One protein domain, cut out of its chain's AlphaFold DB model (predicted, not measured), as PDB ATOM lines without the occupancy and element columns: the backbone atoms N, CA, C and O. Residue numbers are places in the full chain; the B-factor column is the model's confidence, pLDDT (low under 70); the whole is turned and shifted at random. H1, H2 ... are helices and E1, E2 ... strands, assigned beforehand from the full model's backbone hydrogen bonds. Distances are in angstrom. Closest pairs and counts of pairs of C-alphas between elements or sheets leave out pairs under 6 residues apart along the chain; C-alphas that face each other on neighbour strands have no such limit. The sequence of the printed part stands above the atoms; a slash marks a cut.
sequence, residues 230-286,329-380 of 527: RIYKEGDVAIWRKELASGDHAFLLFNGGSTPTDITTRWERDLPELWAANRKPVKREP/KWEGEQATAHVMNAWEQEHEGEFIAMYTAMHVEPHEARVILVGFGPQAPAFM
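This is residues 230 to 286 and 329 to 380 of the 527 residues of the protein "Alpha-galactosidase" of Haptolina brevifila (UniProt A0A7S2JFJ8). A strongly twisted sheet of six strands is partly face to face with a two-strand sheet, E4 and E9, in a loose sandwich whose best planes are 38 degrees apart. Two short helices, H1 and H2, graze the large sheet, and a ribbon of two strands, E5 and E6, lies farthest from the mean of the C-alphas. The 109 printed residues include, along the chain, E1 E2 E3 E4 H1 H2 E5 E6 E7 E8 E9 E10; the class is mostly strand. The large sheet runs E1 E2 E3 E10 E7 E8, and all three sheets are antiparallel. The whole is compact, with a radius of gyration of the C-alphas of 13.7 A and spans of 39 by 35 by 22 A.

E1, residues 230 to 234, E2, residues 237 to 243, and E3, residues 249 to 255, form a meander, each strand the antiparallel neighbour of the one before. N 234 and O 237 are 3.0 A apart, and N 240 and O 252 are 2.9 A apart, both within hydrogen-bond range. E10, residues 365 to 371, is the antiparallel neighbour of E3, with N 251 and O 368 2.8 A apart, within hydrogen-bond range. E7, residues 336 to 341, is the antiparallel neighbour of E10, with N 340 and O 369 2.9 A apart, within hydrogen-bond range. E7 forms a hairpin with the edge strand E8, residues 347 to 352, where N 337 and O 351 are 3.0 A apart. E4, residues 261 to 266, and E9, residues 354 to 360, are antiparallel at 165 degrees, with N 263 and O 357 2.9 A apart. The closest C-alphas of E3 and E4 are those of Leu 253 and Ile 263, 6.5 A. H1, residues 267 to 270, and H2, residues 272 to 278, touch only at the corner, with C-alphas of Glu 268 and Trp 275 5.4 A apart. In H2 every O i to N i+4 pair is within hydrogen-bond range; H1 is too short for such a pair. E5, residues 280 to 285, and E6, residues 330 to 334, are antiparallel, with N 282 and O 332 2.9 A apart.

E1 begins at C-alpha 230, (-47.329, 2.988, -42.214). E2 is 20.5 A long, E3 19.5 A, E4 16.2 A, E7 16.6 A, E8 15.1 A and E9 16.1 A. H2 is 10.0 A long. E10, 19.4 A long, ends at C-alpha 371, (-30.963, 1.135, -50.885).

The two C-alphas farthest apart are those of Ser 258 and Pro 281, 39.3 A. Residues 287 to 328 are not printed, and C-alphas 286 and 329 are 6.9 A apart across the cut. No link printed whole is long. The mean pLDDT of the printed part is 92.7; residues 374 to 376 and 378 to 380 are under 70.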
ATOM      1  N   ARG A 230     -47.697   3.529 -43.527       97.50
ATOM      2  CA  ARG A 230     -47.329   2.988 -42.214       97.50
ATOM      3  C   ARG A 230     -47.264   1.466 -42.285       97.50
ATOM      4  O   ARG A 230     -48.302   0.810 -42.288       97.50
ATOM      5  N   ILE A 231     -46.053   0.925 -42.274       96.88
ATOM      6  CA  ILE A 231     -45.790  -0.514 -42.414       96.88
ATOM      7  C   ILE A 231     -45.667  -1.243 -41.068       96.88
ATOM      8  O   ILE A 231     -45.824  -2.459 -41.004       96.88
ATOM      9  N   TYR A 232     -45.427  -0.508 -39.977       96.94
ATOM     10  CA  TYR A 232     -45.310  -1.072 -38.631       96.94
ATOM     11  C   TYR A 232     -45.927  -0.156 -37.579       96.94
ATOM     12  O   TYR A 232     -45.767   1.068 -37.633       96.94
ATOM     13  N   LYS A 233     -46.590  -0.751 -36.584       95.81
ATOM     14  CA  LYS A 233     -47.040  -0.070 -35.367       95.81
ATOM     15  C   LYS A 233     -47.111  -1.069 -34.215       95.81
ATOM     16  O   LYS A 233     -47.872  -2.031 -34.287       95.81
ATOM     17  N   GLU A 234     -46.379  -0.800 -33.143       96.06
ATOM     18  CA  GLU A 234     -46.459  -1.548 -31.889       96.06
ATOM     19  C   GLU A 234     -46.278  -0.584 -30.718       96.06
ATOM     20  O   GLU A 234     -45.296   0.155 -30.666       96.06
ATOM     21  N   GLY A 235     -47.247  -0.560 -29.797       95.69
ATOM     22  CA  GLY A 235     -47.269   0.428 -28.720       95.69
ATOM     23  C   GLY A 235     -47.119   1.842 -29.281       95.69
ATOM     24  O   GLY A 235     -47.872   2.243 -30.173       95.69
ATOM     25  N   ASP A 236     -46.098   2.557 -28.823       96.44
ATOM     26  CA  ASP A 236     -45.804   3.923 -29.252       96.44
ATOM     27  C   ASP A 236     -44.826   4.016 -30.434       96.44
ATOM     28  O   ASP A 236     -44.727   5.065 -31.068       96.44
ATOM     29  N   VAL A 237     -44.224   2.902 -30.849       98.25
ATOM     30  CA  VAL A 237     -43.302   2.845 -31.990       98.25
ATOM     31  C   VAL A 237     -44.065   2.662 -33.298       98.25
ATOM     32  O   VAL A 237     -44.957   1.815 -33.390       98.25
ATOM     33  N   ALA A 238     -43.717   3.434 -34.328       98.25
ATOM     34  CA  ALA A 238     -44.233   3.263 -35.686       98.25
ATOM     35  C   ALA A 238     -43.116   3.357 -36.732       98.25
ATOM     36  O   ALA A 238     -42.164   4.113 -36.555       98.25
ATOM     37  N   ILE A 239     -43.262   2.632 -37.844       98.69
ATOM     38  CA  ILE A 239     -42.370   2.752 -39.004       98.69
ATOM     39  C   ILE A 239     -43.209   3.070 -40.232       98.69
ATOM     40  O   ILE A 239     -44.199   2.389 -40.521       98.69
ATOM     41  N   TRP A 240     -42.793   4.106 -40.949       98.69
ATOM     42  CA  TRP A 240     -43.367   4.511 -42.223       98.69
ATOM     43  C   TRP A 240     -42.341   4.352 -43.328       98.69
ATOM     44  O   TRP A 240     -41.152   4.574 -43.103       98.69
ATOM     45  N   ARG A 241     -42.811   3.989 -44.515       98.12
ATOM     46  CA  ARG A 241     -41.978   3.723 -45.681       98.12
ATOM     47  C   ARG A 241     -42.555   4.425 -46.897       98.12
ATOM     48  O   ARG A 241     -43.740   4.277 -47.187       98.12
ATOM     49  N   LYS A 242     -41.707   5.141 -47.625       97.38
ATOM     50  CA  LYS A 242     -42.002   5.738 -48.928       97.38
ATOM     51  C   LYS A 242     -41.035   5.178 -49.962       97.38
ATOM     52  O   LYS A 242     -39.826   5.256 -49.768       97.38
ATOM     53  N   GLU A 243     -41.572   4.635 -51.045       95.38
ATOM     54  CA  GLU A 243     -40.791   4.314 -52.237       95.38
ATOM     55  C   GLU A 243     -40.389   5.613 -52.947       95.38
ATOM     56  O   GLU A 243     -41.168   6.572 -53.002       95.38
ATOM     57  N   LEU A 244     -39.159   5.656 -53.449       95.25
ATOM     58  CA  LEU A 244     -38.616   6.770 -54.219       95.25
ATOM     59  C   LEU A 244     -38.484   6.376 -55.687       95.25
ATOM     60  O   LEU A 244     -38.343   5.200 -56.022       95.25
ATOM     61  N   ALA A 245     -38.460   7.362 -56.581       93.69
ATOM     62  CA  ALA A 245     -38.377   7.109 -58.021       93.69
ATOM     63  C   ALA A 245     -37.100   6.363 -58.463       93.69
ATOM     64  O   ALA A 245     -37.064   5.823 -59.567       93.69
ATOM     65  N   SER A 246     -36.048   6.349 -57.635       90.19
ATOM     66  CA  SER A 246     -34.826   5.572 -57.882       90.19
ATOM     67  C   SER A 246     -34.994   4.066 -57.642       90.19
ATOM     68  O   SER A 246     -34.154   3.295 -58.099       90.19
ATOM     69  N   GLY A 247     -36.047   3.646 -56.933       91.12
ATOM     70  CA  GLY A 247     -36.190   2.303 -56.357       91.12
ATOM     71  C   GLY A 247     -35.659   2.190 -54.920       91.12
ATOM     72  O   GLY A 247     -35.900   1.182 -54.249       91.12
ATOM     73  N   ASP A 248     -34.981   3.225 -54.410       93.81
ATOM     74  CA  ASP A 248     -34.639   3.331 -52.989       93.81
ATOM     75  C   ASP A 248     -35.879   3.653 -52.150       93.81
ATOM     76  O   ASP A 248     -36.946   4.002 -52.661       93.81
ATOM     77  N   HIS A 249     -35.745   3.533 -50.832       96.75
ATOM     78  CA  HIS A 249     -36.850   3.727 -49.905       96.75
ATOM     79  C   HIS A 249     -36.476   4.699 -48.788       96.75
ATOM     80  O   HIS A 249     -35.454   4.535 -48.124       96.75
ATOM     81  N   ALA A 250     -37.338   5.677 -48.526       98.00
ATOM     82  CA  ALA A 250     -37.268   6.499 -47.328       98.00
ATOM     83  C   ALA A 250     -38.041   5.825 -46.188       98.00
ATOM     84  O   ALA A 250     -39.189   5.411 -46.362       98.00
ATOM     85  N   PHE A 251     -37.428   5.751 -45.014       98.69
ATOM     86  CA  PHE A 251     -38.027   5.250 -43.786       98.69
ATOM     87  C   PHE A 251     -38.127   6.367 -42.758       98.69
ATOM     88  O   PHE A 251     -37.183   7.132 -42.581       98.69
ATOM     89  N   LEU A 252     -39.244   6.416 -42.038       98.75
ATOM     90  CA  LEU A 252     -39.422   7.240 -40.848       98.75
ATOM     91  C   LEU A 252     -39.691   6.311 -39.661       98.75
ATOM     92  O   LEU A 252     -40.736   5.661 -39.601       98.75
ATOM     93  N   LEU A 253     -38.731   6.240 -38.736       98.81
ATOM     94  CA  LEU A 253     -38.802   5.468 -37.495       98.81
ATOM     95  C   LEU A 253     -39.210   6.414 -36.363       98.81
ATOM     96  O   LEU A 253     -38.442   7.299 -35.983       98.81
ATOM     97  N   PHE A 254     -40.433   6.257 -35.870       98.75
ATOM     98  CA  PHE A 254     -41.077   7.205 -34.966       98.75
ATOM     99  C   PHE A 254     -41.251   6.632 -33.564       98.75
ATOM    100  O   PHE A 254     -41.856   5.566 -33.402       98.75
ATOM    101  N   ASN A 255     -40.790   7.386 -32.568       98.62
ATOM    102  CA  ASN A 255     -41.117   7.173 -31.167       98.62
ATOM    103  C   ASN A 255     -42.240   8.133 -30.746       98.62
ATOM    104  O   ASN A 255     -42.000   9.309 -30.489       98.62
ATOM    105  N   GLY A 256     -43.472   7.635 -30.653       97.19
ATOM    106  CA  GLY A 256     -44.605   8.402 -30.125       97.19
ATOM    107  C   GLY A 256     -44.743   8.362 -28.602       97.19
ATOM    108  O   GLY A 256     -45.753   8.835 -28.090       97.19
ATOM    109  N   GLY A 257     -43.793   7.738 -27.901       96.88
ATOM    110  CA  GLY A 257     -43.855   7.478 -26.469       96.88
ATOM    111  C   GLY A 257     -43.148   8.552 -25.654       96.88
ATOM    112  O   GLY A 257     -42.609   9.516 -26.193       96.88
ATOM    113  N   SER A 258     -43.126   8.357 -24.337       96.25
ATOM    114  CA  SER A 258     -42.550   9.299 -23.367       96.25
ATOM    115  C   SER A 258     -41.144   8.930 -22.884       96.25
ATOM    116  O   SER A 258     -40.572   9.648 -22.064       96.25
ATOM    117  N   THR A 259     -40.566   7.832 -23.381       97.31
ATOM    118  CA  THR A 259     -39.210   7.380 -23.032       97.31
ATOM    119  C   THR A 259     -38.369   7.103 -24.277       97.31
ATOM    120  O   THR A 259     -38.918   6.602 -25.266       97.31
ATOM    121  N   PRO A 260     -37.043   7.349 -24.238       98.31
ATOM    122  CA  PRO A 260     -36.143   6.954 -25.318       98.31
ATOM    123  C   PRO A 260     -36.278   5.464 -25.640       98.31
ATOM    124  O   PRO A 260     -36.387   4.643 -24.727       98.31
ATOM    125  N   THR A 261     -36.307   5.118 -26.926       98.00
ATOM    126  CA  THR A 261     -36.547   3.741 -27.385       98.00
ATOM    127  C   THR A 261     -35.686   3.409 -28.599       98.00
ATOM    128  O   THR A 261     -35.544   4.226 -29.506       98.00
ATOM    129  N   ASP A 262     -35.146   2.190 -28.648       98.12
ATOM    130  CA  ASP A 262     -34.487   1.665 -29.845       98.12
ATOM    131  C   ASP A 262     -35.539   1.164 -30.842       98.12
ATOM    132  O   ASP A 262     -36.409   0.360 -30.498       98.12
ATOM    133  N   ILE A 263     -35.454   1.599 -32.099       98.44
ATOM    134  CA  ILE A 263     -36.410   1.210 -33.142       98.44
ATOM    135  C   ILE A 263     -35.687   0.441 -34.240       98.44
ATOM    136  O   ILE A 263     -34.765   0.953 -34.868       98.44
ATOM    137  N   THR A 264     -36.135  -0.789 -34.502       97.25
ATOM    138  CA  THR A 264     -35.523  -1.677 -35.501       97.25
ATOM    139  C   THR A 264     -36.428  -1.887 -36.715       97.25
ATOM    140  O   THR A 264     -37.541  -2.414 -36.594       97.25
ATOM    141  N   THR A 265     -35.916  -1.535 -37.895       97.38
ATOM    142  CA  THR A 265     -36.452  -1.955 -39.200       97.38
ATOM    143  C   THR A 265     -35.730  -3.221 -39.657       97.38
ATOM    144  O   THR A 265     -34.512  -3.328 -39.508       97.38
ATOM    145  N   ARG A 266     -36.467  -4.212 -40.160       95.56
ATOM    146  CA  ARG A 266     -35.936  -5.510 -40.609       95.56
ATOM    147  C   ARG A 266     -36.242  -5.673 -42.087       95.56
ATOM    148  O   ARG A 266     -37.410  -5.650 -42.462       95.56
ATOM    149  N   TRP A 267     -35.224  -5.905 -42.911       95.38
ATOM    150  CA  TRP A 267     -35.362  -5.957 -44.370       95.38
ATOM    151  C   TRP A 267     -36.383  -7.000 -44.824       95.38
ATOM    152  O   TRP A 267     -37.222  -6.695 -45.660       95.38
ATOM    153  N   GLU A 268     -36.382  -8.187 -44.217       94.25
ATOM    154  CA  GLU A 268     -37.344  -9.250 -44.537       94.25
ATOM    155  C   GLU A 268     -38.799  -8.850 -44.244       94.25
ATOM    156  O   GLU A 268     -39.696  -9.150 -45.028       94.25
ATOM    157  N   ARG A 269     -39.044  -8.146 -43.131       94.81
ATOM    158  CA  ARG A 269     -40.388  -7.707 -42.724       94.81
ATOM    159  C   ARG A 269     -40.849  -6.496 -43.530       94.81
ATOM    160  O   ARG A 269     -41.993  -6.441 -43.970       94.81
ATOM    161  N   ASP A 270     -39.966  -5.516 -43.667       97.00
ATOM    162  CA  ASP A 270     -40.317  -4.155 -44.072       97.00
ATOM    163  C   ASP A 270     -40.083  -3.898 -45.569       97.00
ATOM    164  O   ASP A 270     -40.666  -2.973 -46.144       97.00
ATOM    165  N   LEU A 271     -39.258  -4.728 -46.217       96.50
ATOM    166  CA  LEU A 271     -38.946  -4.714 -47.650       96.50
ATOM    167  C   LEU A 271     -38.867  -6.150 -48.210       96.50
ATOM    168  O   LEU A 271     -37.845  -6.520 -48.788       96.50
ATOM    169  N   PRO A 272     -39.917  -6.981 -48.062       95.38
ATOM    170  CA  PRO A 272     -39.845  -8.418 -48.353       95.38
ATOM    171  C   PRO A 272     -39.415  -8.732 -49.791       95.38
ATOM    172  O   PRO A 272     -38.631  -9.651 -50.016       95.38
ATOM    173  N   GLU A 273     -39.887  -7.952 -50.766       94.50
ATOM    174  CA  GLU A 273     -39.560  -8.140 -52.184       94.50
ATOM    175  C   GLU A 273     -38.090  -7.816 -52.479       94.50
ATOM    176  O   GLU A 273     -37.386  -8.618 -53.096       94.50
ATOM    177  N   LEU A 274     -37.586  -6.683 -51.972       94.00
ATOM    178  CA  LEU A 274     -36.181  -6.302 -52.128       94.00
ATOM    179  C   LEU A 274     -35.252  -7.223 -51.338       94.00
ATOM    180  O   LEU A 274     -34.191  -7.588 -51.842       94.00
ATOM    181  N   TRP A 275     -35.650  -7.641 -50.137       95.06
ATOM    182  CA  TRP A 275     -34.913  -8.638 -49.370       95.06
ATOM    183  C   TRP A 275     -34.813  -9.954 -50.149       95.06
ATOM    184  O   TRP A 275     -33.709 -10.464 -50.325       95.06
ATOM    185  N   ALA A 276     -35.923 -10.463 -50.695       95.31
ATOM    186  CA  ALA A 276     -35.927 -11.698 -51.477       95.31
ATOM    187  C   ALA A 276     -35.050 -11.600 -52.735       95.31
ATOM    188  O   ALA A 276     -34.356 -12.560 -53.069       95.31
ATOM    189  N   ALA A 277     -35.039 -10.445 -53.405       94.88
ATOM    190  CA  ALA A 277     -34.227 -10.215 -54.600       94.88
ATOM    191  C   ALA A 277     -32.720 -10.059 -54.313       94.88
ATOM    192  O   ALA A 277     -31.904 -10.315 -55.198       94.88
ATOM    193  N   ASN A 278     -32.341  -9.640 -53.100       94.12
ATOM    194  CA  ASN A 278     -30.959  -9.274 -52.764       94.12
ATOM    195  C   ASN A 278     -30.301 -10.172 -51.709       94.12
ATOM    196  O   ASN A 278     -29.122  -9.970 -51.393       94.12
ATOM    197  N   ARG A 279     -31.025 -11.146 -51.145       93.75
ATOM    198  CA  ARG A 279     -30.476 -12.016 -50.104       93.75
ATOM    199  C   ARG A 279     -29.357 -12.910 -50.639       93.75
ATOM    200  O   ARG A 279     -29.449 -13.485 -51.722       93.75
ATOM    201  N   LYS A 280     -28.289 -13.023 -49.858       93.38
ATOM    202  CA  LYS A 280     -27.108 -13.851 -50.123       93.38
ATOM    203  C   LYS A 280     -26.726 -14.609 -48.852       93.38
ATOM    204  O   LYS A 280     -27.059 -14.143 -47.761       93.38
ATOM    205  N   PRO A 281     -26.017 -15.743 -48.950       93.44
ATOM    206  CA  PRO A 281     -25.496 -16.425 -47.772       93.44
ATOM    207  C   PRO A 281     -24.611 -15.493 -46.931       93.44
ATOM    208  O   PRO A 281     -23.657 -14.907 -47.450       93.44
ATOM    209  N   VAL A 282     -24.906 -15.377 -45.637       90.06
ATOM    210  CA  VAL A 282     -24.103 -14.622 -44.665       90.06
ATOM    211  C   VAL A 282     -23.633 -15.525 -43.530       90.06
ATOM    212  O   VAL A 282     -24.252 -16.538 -43.205       90.06
ATOM    213  N   LYS A 283     -22.515 -15.150 -42.902       88.25
ATOM    214  CA  LYS A 283     -22.052 -15.822 -41.684       88.25
ATOM    215  C   LYS A 283     -22.990 -15.481 -40.525       88.25
ATOM    216  O   LYS A 283     -23.399 -14.330 -40.382       88.25
ATOM    217  N   ARG A 284     -23.299 -16.491 -39.707       86.94
ATOM    218  CA  ARG A 284     -24.060 -16.340 -38.463       86.94
ATOM    219  C   ARG A 284     -23.342 -15.384 -37.509       86.94
ATOM    220  O   ARG A 284     -22.153 -15.577 -37.268       86.94
ATOM    221  N   GLU A 285     -24.075 -14.435 -36.929       86.69
ATOM    222  CA  GLU A 285     -23.567 -13.517 -35.900       86.69
ATOM    223  C   GLU A 285     -24.466 -13.537 -34.644       86.69
ATOM    224  O   GLU A 285     -25.681 -13.390 -34.776       86.69
ATOM    225  N   PRO A 286     -23.912 -13.678 -33.425       87.12
ATOM    226  CA  PRO A 286     -22.521 -14.056 -33.177       87.12
ATOM    227  C   PRO A 286     -22.224 -15.453 -33.752       87.12
ATOM    228  O   PRO A 286     -23.153 -16.260 -33.894       87.12
ATOM    229  N   LYS A 329     -28.327 -12.871 -34.271       80.19
ATOM    230  CA  LYS A 329     -28.763 -11.577 -34.802       80.19
ATOM    231  C   LYS A 329     -29.126 -11.717 -36.279       80.19
ATOM    232  O   LYS A 329     -30.120 -11.147 -36.717       80.19
ATOM    233  N   TRP A 330     -28.347 -12.497 -37.024       83.12
ATOM    234  CA  TRP A 330     -28.639 -12.908 -38.395       83.12
ATOM    235  C   TRP A 330     -27.905 -14.209 -38.733       83.12
ATOM    236  O   TRP A 330     -26.821 -14.476 -38.212       83.12
ATOM    237  N   GLU A 331     -28.500 -15.014 -39.610       86.31
ATOM    238  CA  GLU A 331     -27.935 -16.246 -40.170       86.31
ATOM    239  C   GLU A 331     -28.636 -16.604 -41.491       86.31
ATOM    240  O   GLU A 331     -29.667 -16.015 -41.834       86.31
ATOM    241  N   GLY A 332     -28.072 -17.553 -42.241       88.50
ATOM    242  CA  GLY A 332     -28.658 -18.046 -43.490       88.50
ATOM    243  C   GLY A 332     -28.504 -17.077 -44.664       88.50
ATOM    244  O   GLY A 332     -27.443 -16.484 -44.853       88.50
ATOM    245  N   GLU A 333     -29.550 -16.946 -45.483       92.19
ATOM    246  CA  GLU A 333     -29.598 -15.970 -46.575       92.19
ATOM    247  C   GLU A 333     -30.149 -14.634 -46.073       92.19
ATOM    248  O   GLU A 333     -31.287 -14.560 -45.614       92.19
ATOM    249  N   GLN A 334     -29.355 -13.568 -46.182       92.75
ATOM    250  CA  GLN A 334     -29.733 -12.223 -45.751       92.75
ATOM    251  C   GLN A 334     -29.372 -11.178 -46.795       92.75
ATOM    252  O   GLN A 334     -28.431 -11.353 -47.568       92.75
ATOM    253  N   ALA A 335     -30.118 -10.077 -46.812       93.19
ATOM    254  CA  ALA A 335     -29.812  -8.926 -47.649       93.19
ATOM    255  C   ALA A 335     -29.014  -7.876 -46.860       93.19
ATOM    256  O   ALA A 335     -29.237  -7.685 -45.660       93.19
ATOM    257  N   THR A 336     -28.110  -7.188 -47.553       93.69
ATOM    258  CA  THR A 336     -27.366  -6.035 -47.033       93.69
ATOM    259  C   THR A 336     -27.889  -4.780 -47.710       93.69
ATOM    260  O   THR A 336     -28.038  -4.766 -48.933       93.69
ATOM    261  N   ALA A 337     -28.157  -3.742 -46.923       95.19
ATOM    262  CA  ALA A 337     -28.598  -2.447 -47.425       95.19
ATOM    263  C   ALA A 337     -27.650  -1.338 -46.970       95.19
ATOM    264  O   ALA A 337     -27.126  -1.378 -45.853       95.19
ATOM    265  N   HIS A 338     -27.474  -0.329 -47.817       95.31
ATOM    266  CA  HIS A 338     -26.840   0.924 -47.428       95.31
ATOM    267  C   HIS A 338     -27.882   1.833 -46.782       95.31
ATOM    268  O   HIS A 338     -28.987   1.983 -47.310       95.31
ATOM    269  N   VAL A 339     -27.513   2.454 -45.662       95.88
ATOM    270  CA  VAL A 339     -28.382   3.371 -44.921       95.88
ATOM    271  C   VAL A 339     -27.768   4.765 -44.892       95.88
ATOM    272  O   VAL A 339     -26.582   4.920 -44.605       95.88
ATOM    273  N   MET A 340     -28.575   5.784 -45.177       94.75
ATOM    274  CA  MET A 340     -28.185   7.190 -45.046       94.75
ATOM    275  C   MET A 340     -29.148   7.944 -44.149       94.75
ATOM    276  O   MET A 340     -30.354   7.724 -44.220       94.75
ATOM    277  N   ASN A 341     -28.637   8.883 -43.367       93.94
ATOM    278  CA  ASN A 341     -29.464   9.804 -42.607       93.94
ATOM    279  C   ASN A 341     -29.974  10.929 -43.514       93.94
ATOM    280  O   ASN A 341     -29.194  11.622 -44.167       93.94
ATOM    281  N   ALA A 342     -31.290  11.131 -43.554       94.56
ATOM    282  CA  ALA A 342     -31.895  12.098 -44.464       94.56
ATOM    283  C   ALA A 342     -31.730  13.563 -44.032       94.56
ATOM    284  O   ALA A 342     -31.838  14.463 -44.867       94.56
ATOM    285  N   TRP A 343     -31.488  13.822 -42.749       93.81
ATOM    286  CA  TRP A 343     -31.351  15.183 -42.236       93.81
ATOM    287  C   TRP A 343     -29.958  15.747 -42.482       93.81
ATOM    288  O   TRP A 343     -29.826  16.854 -43.004       93.81
ATOM    289  N   GLU A 344     -28.937  14.974 -42.121       91.00
ATOM    290  CA  GLU A 344     -27.534  15.360 -42.258       91.00
ATOM    291  C   GLU A 344     -26.941  14.942 -43.619       91.00
ATOM    292  O   GLU A 344     -25.896  15.448 -44.013       91.00
ATOM    293  N   GLN A 345     -27.647  14.095 -44.382       90.00
ATOM    294  CA  GLN A 345     -27.199  13.536 -45.668       90.00
ATOM    295  C   GLN A 345     -25.900  12.720 -45.545       90.00
ATOM    296  O   GLN A 345     -25.106  12.642 -46.483       90.00
ATOM    297  N   GLU A 346     -25.700  12.088 -44.389       90.00
ATOM    298  CA  GLU A 346     -24.515  11.298 -44.059       90.00
ATOM    299  C   GLU A 346     -24.769   9.798 -44.253       90.00
ATOM    300  O   GLU A 346     -25.885   9.303 -44.068       90.00
ATOM    301  N   HIS A 347     -23.727   9.061 -44.647       90.56
ATOM    302  CA  HIS A 347     -23.781   7.604 -44.781       90.56
ATOM    303  C   HIS A 347     -23.575   6.949 -43.415       90.56
ATOM    304  O   HIS A 347     -22.520   7.095 -42.806       90.56
ATOM    305  N   GLU A 348     -24.588   6.219 -42.951       91.94
ATOM    306  CA  GLU A 348     -24.582   5.522 -41.655       91.94
ATOM    307  C   GLU A 348     -23.862   4.167 -41.744       91.94
ATOM    308  O   GLU A 348     -23.425   3.614 -40.736       91.94
ATOM    309  N   GLY A 349     -23.738   3.612 -42.954       92.44
ATOM    310  CA  GLY A 349     -23.020   2.368 -43.214       92.44
ATOM    311  C   GLY A 349     -23.830   1.328 -43.984       92.44
ATOM    312  O   GLY A 349     -24.824   1.628 -44.654       92.44
ATOM    313  N   GLU A 350     -23.350   0.089 -43.909       93.38
ATOM    314  CA  GLU A 350     -23.973  -1.103 -44.483       93.38
ATOM    315  C   GLU A 350     -24.527  -1.988 -43.372       93.38
ATOM    316  O   GLU A 350     -23.849  -2.273 -42.384       93.38
ATOM    317  N   PHE A 351     -25.760  -2.452 -43.550       93.75
ATOM    318  CA  PHE A 351     -26.504  -3.154 -42.516       93.75
ATOM    319  C   PHE A 351     -27.078  -4.467 -43.047       93.75
ATOM    320  O   PHE A 351     -27.853  -4.490 -44.009       93.75
ATOM    321  N   ILE A 352     -26.704  -5.571 -42.397       93.62
ATOM    322  CA  ILE A 352     -27.171  -6.923 -42.721       93.62
ATOM    323  C   ILE A 352     -28.488  -7.181 -41.991       93.62
ATOM    324  O   ILE A 352     -28.565  -7.003 -40.777       93.62
ATOM    325  N   ALA A 353     -29.500  -7.650 -42.724       92.81
ATOM    326  CA  ALA A 353     -30.830  -8.053 -42.243       92.81
ATOM    327  C   ALA A 353     -31.701  -6.958 -41.587       92.81
ATOM    328  O   ALA A 353     -32.928  -7.026 -41.686       92.81
ATOM    329  N   MET A 354     -31.119  -5.970 -40.905       94.62
ATOM    330  CA  MET A 354     -31.846  -4.950 -40.152       94.62
ATOM    331  C   MET A 354     -31.009  -3.696 -39.894       94.62
ATOM    332  O   MET A 354     -29.784  -3.762 -39.861       94.62
ATOM    333  N   TYR A 355     -31.687  -2.590 -39.599       96.56
ATOM    334  CA  TYR A 355     -31.101  -1.371 -39.044       96.56
ATOM    335  C   TYR A 355     -31.825  -1.004 -37.745       96.56
ATOM    336  O   TYR A 355     -33.060  -1.033 -37.693       96.56
ATOM    337  N   THR A 356     -31.066  -0.634 -36.713       97.25
ATOM    338  CA  THR A 356     -31.604  -0.166 -35.432       97.25
ATOM    339  C   THR A 356     -31.211   1.287 -35.210       97.25
ATOM    340  O   THR A 356     -30.036   1.599 -35.029       97.25
ATOM    341  N   ALA A 357     -32.208   2.167 -35.181       97.56
ATOM    342  CA  ALA A 357     -32.043   3.515 -34.669       97.56
ATOM    343  C   ALA A 357     -31.988   3.443 -33.140       97.56
ATOM    344  O   ALA A 357     -32.994   3.138 -32.498       97.56
ATOM    345  N   MET A 358     -30.806   3.682 -32.578       97.19
ATOM    346  CA  MET A 358     -30.584   3.644 -31.135       97.19
ATOM    347  C   MET A 358     -31.073   4.939 -30.478       97.19
ATOM    348  O   MET A 358     -30.870   6.017 -31.041       97.19
ATOM    349  N   HIS A 359     -31.644   4.835 -29.278       96.88
ATOM    350  CA  HIS A 359     -32.028   5.967 -28.428       96.88
ATOM    351  C   HIS A 359     -32.838   7.038 -29.183       96.88
ATOM    352  O   HIS A 359     -32.466   8.210 -29.224       96.88
ATOM    353  N   VAL A 360     -33.936   6.635 -29.827       98.38
ATOM    354  CA  VAL A 360     -34.868   7.588 -30.443       98.38
ATOM    355  C   VAL A 360     -35.644   8.273 -29.326       98.38
ATOM    356  O   VAL A 360     -36.362   7.606 -28.577       98.38
ATOM    357  N   GLU A 361     -35.475   9.584 -29.188       98.50
ATOM    358  CA  GLU A 361     -36.047  10.377 -28.100       98.50
ATOM    359  C   GLU A 361     -37.586  10.399 -28.153       98.50
ATOM    360  O   GLU A 361     -38.182  10.138 -29.204       98.50
ATOM    361  N   PRO A 362     -38.268  10.708 -27.036       98.50
ATOM    362  CA  PRO A 362     -39.706  10.948 -27.037       98.50
ATOM    363  C   PRO A 362     -40.115  11.935 -28.133       98.50
ATOM    364  O   PRO A 362     -39.521  13.004 -28.278       98.50
ATOM    365  N   HIS A 363     -41.143  11.569 -28.897       98.19
ATOM    366  CA  HIS A 363     -41.726  12.365 -29.984       98.19
ATOM    367  C   HIS A 363     -40.800  12.570 -31.194       98.19
ATOM    368  O   HIS A 363     -41.112  13.350 -32.099       98.19
ATOM    369  N   GLU A 364     -39.670  11.868 -31.248       98.56
ATOM    370  CA  GLU A 364     -38.693  11.981 -32.322       98.56
ATOM    371  C   GLU A 364     -38.985  11.032 -33.493       98.56
ATOM    372  O   GLU A 364     -39.419   9.889 -33.327       98.56
ATOM    373  N   ALA A 365     -38.688  11.509 -34.702       98.31
ATOM    374  CA  ALA A 365     -38.635  10.713 -35.915       98.31
ATOM    375  C   ALA A 365     -37.221  10.697 -36.513       98.31
ATOM    376  O   ALA A 365     -36.700  11.725 -36.965       98.31
ATOM    377  N   ARG A 366     -36.621   9.504 -36.586       98.06
ATOM    378  CA  ARG A 366     -35.408   9.252 -37.378       98.06
ATOM    379  C   ARG A 366     -35.823   9.001 -38.819       98.06
ATOM    380  O   ARG A 366     -36.693   8.170 -39.066       98.06
ATOM    381  N   VAL A 367     -35.219   9.719 -39.759       98.44
ATOM    382  CA  VAL A 367     -35.524   9.577 -41.186       98.44
ATOM    383  C   VAL A 367     -34.277   9.097 -41.901       98.44
ATOM    384  O   VAL A 367     -33.244   9.761 -41.843       98.44
ATOM    385  N   ILE A 368     -34.382   7.951 -42.562       97.88
ATOM    386  CA  ILE A 368     -33.270   7.322 -43.270       97.88
ATOM    387  C   ILE A 368     -33.654   6.991 -44.709       97.88
ATOM    388  O   ILE A 368     -34.825   6.758 -45.004       97.88
ATOM    389  N   LEU A 369     -32.665   6.930 -45.592       97.00
ATOM    390  CA  LEU A 369     -32.784   6.306 -46.904       97.00
ATOM    391  C   LEU A 369     -32.150   4.922 -46.876       97.00
ATOM    392  O   LEU A 369     -31.097   4.739 -46.269       97.00
ATOM    393  N   VAL A 370     -32.784   3.971 -47.552       96.75
ATOM    394  CA  VAL A 370     -32.371   2.570 -47.629       96.75
ATOM    395  C   VAL A 370     -32.325   2.147 -49.091       96.75
ATOM    396  O   VAL A 370     -33.316   2.300 -49.808       96.75
ATOM    397  N   GLY A 371     -31.191   1.592 -49.513       93.88
ATOM    398  CA  GLY A 371     -30.963   1.135 -50.885       93.88
ATOM    399  C   GLY A 371     -30.227  -0.195 -50.923       93.88
ATOM    400  O   GLY A 371     -29.347  -0.463 -50.098       93.88
ATOM    401  N   PHE A 372     -30.606  -1.031 -51.888       89.12
ATOM    402  CA  PHE A 372     -30.026  -2.351 -52.123       89.12
ATOM    403  C   PHE A 372     -29.261  -2.300 -53.443       89.12
ATOM    404  O   PHE A 372     -29.851  -2.249 -54.519       89.12
ATOM    405  N   GLY A 373     -27.937  -2.266 -53.366       77.06
ATOM    406  CA  GLY A 373     -27.080  -2.116 -54.534       77.06
ATOM    407  C   GLY A 373     -25.624  -1.889 -54.139       77.06
ATOM    408  O   GLY A 373     -25.322  -1.828 -52.953       77.06
ATOM    409  N   PRO A 374     -24.709  -1.775 -55.117       67.19
ATOM    410  CA  PRO A 374     -23.292  -1.509 -54.858       67.19
ATOM    411  C   PRO A 374     -23.007  -0.052 -54.459       67.19
ATOM    412  O   PRO A 374     -21.865   0.283 -54.155       67.19
ATOM    413  N   GLN A 375     -24.002   0.829 -54.549       65.44
ATOM    414  CA  GLN A 375     -23.884   2.244 -54.221       65.44
ATOM    415  C   GLN A 375     -24.931   2.599 -53.167       65.44
ATOM    416  O   GLN A 375     -26.029   2.041 -53.163       65.44
ATOM    417  N   ALA A 376     -24.577   3.527 -52.279       63.75
ATOM    418  CA  ALA A 376     -25.512   4.078 -51.311       63.75
ATOM    419  C   ALA A 376     -26.659   4.827 -52.022       63.75
ATOM    420  O   ALA A 376     -26.436   5.350 -53.120       63.75
ATOM    421  N   PRO A 377     -27.855   4.908 -51.404       72.38
ATOM    422  CA  PRO A 377     -28.958   5.716 -51.911       72.38
ATOM    423  C   PRO A 377     -28.481   7.114 -52.276       72.38
ATOM    424  O   PRO A 377     -27.808   7.768 -51.487       72.38
ATOM    425  N   ALA A 378     -28.843   7.606 -53.449       62.41
ATOM    426  CA  ALA A 378     -28.574   8.987 -53.812       62.41
ATOM    427  C   ALA A 378     -29.893   9.751 -53.834       62.41
ATOM    428  O   ALA A 378     -30.888   9.285 -54.389       62.41
ATOM    429  N   PHE A 379     -29.902  10.960 -53.275       62.56
ATOM    430  CA  PHE A 379     -30.995  11.876 -53.554       62.56
ATOM    431  C   PHE A 379     -30.982  12.170 -55.054       62.56
ATOM    432  O   PHE A 379     -30.018  12.731 -55.572       62.56
ATOM    433  N   MET A 380     -32.059  11.823 -55.757       52.72
ATOM    434  CA  MET A 380     -32.310  12.362 -57.090       52.72
ATOM    435  C   MET A 380     -32.680  13.832 -56.917       52.72
ATOM    436  O   MET A 380     -33.852  14.205 -56.887       52.72
TER     437      MET A 380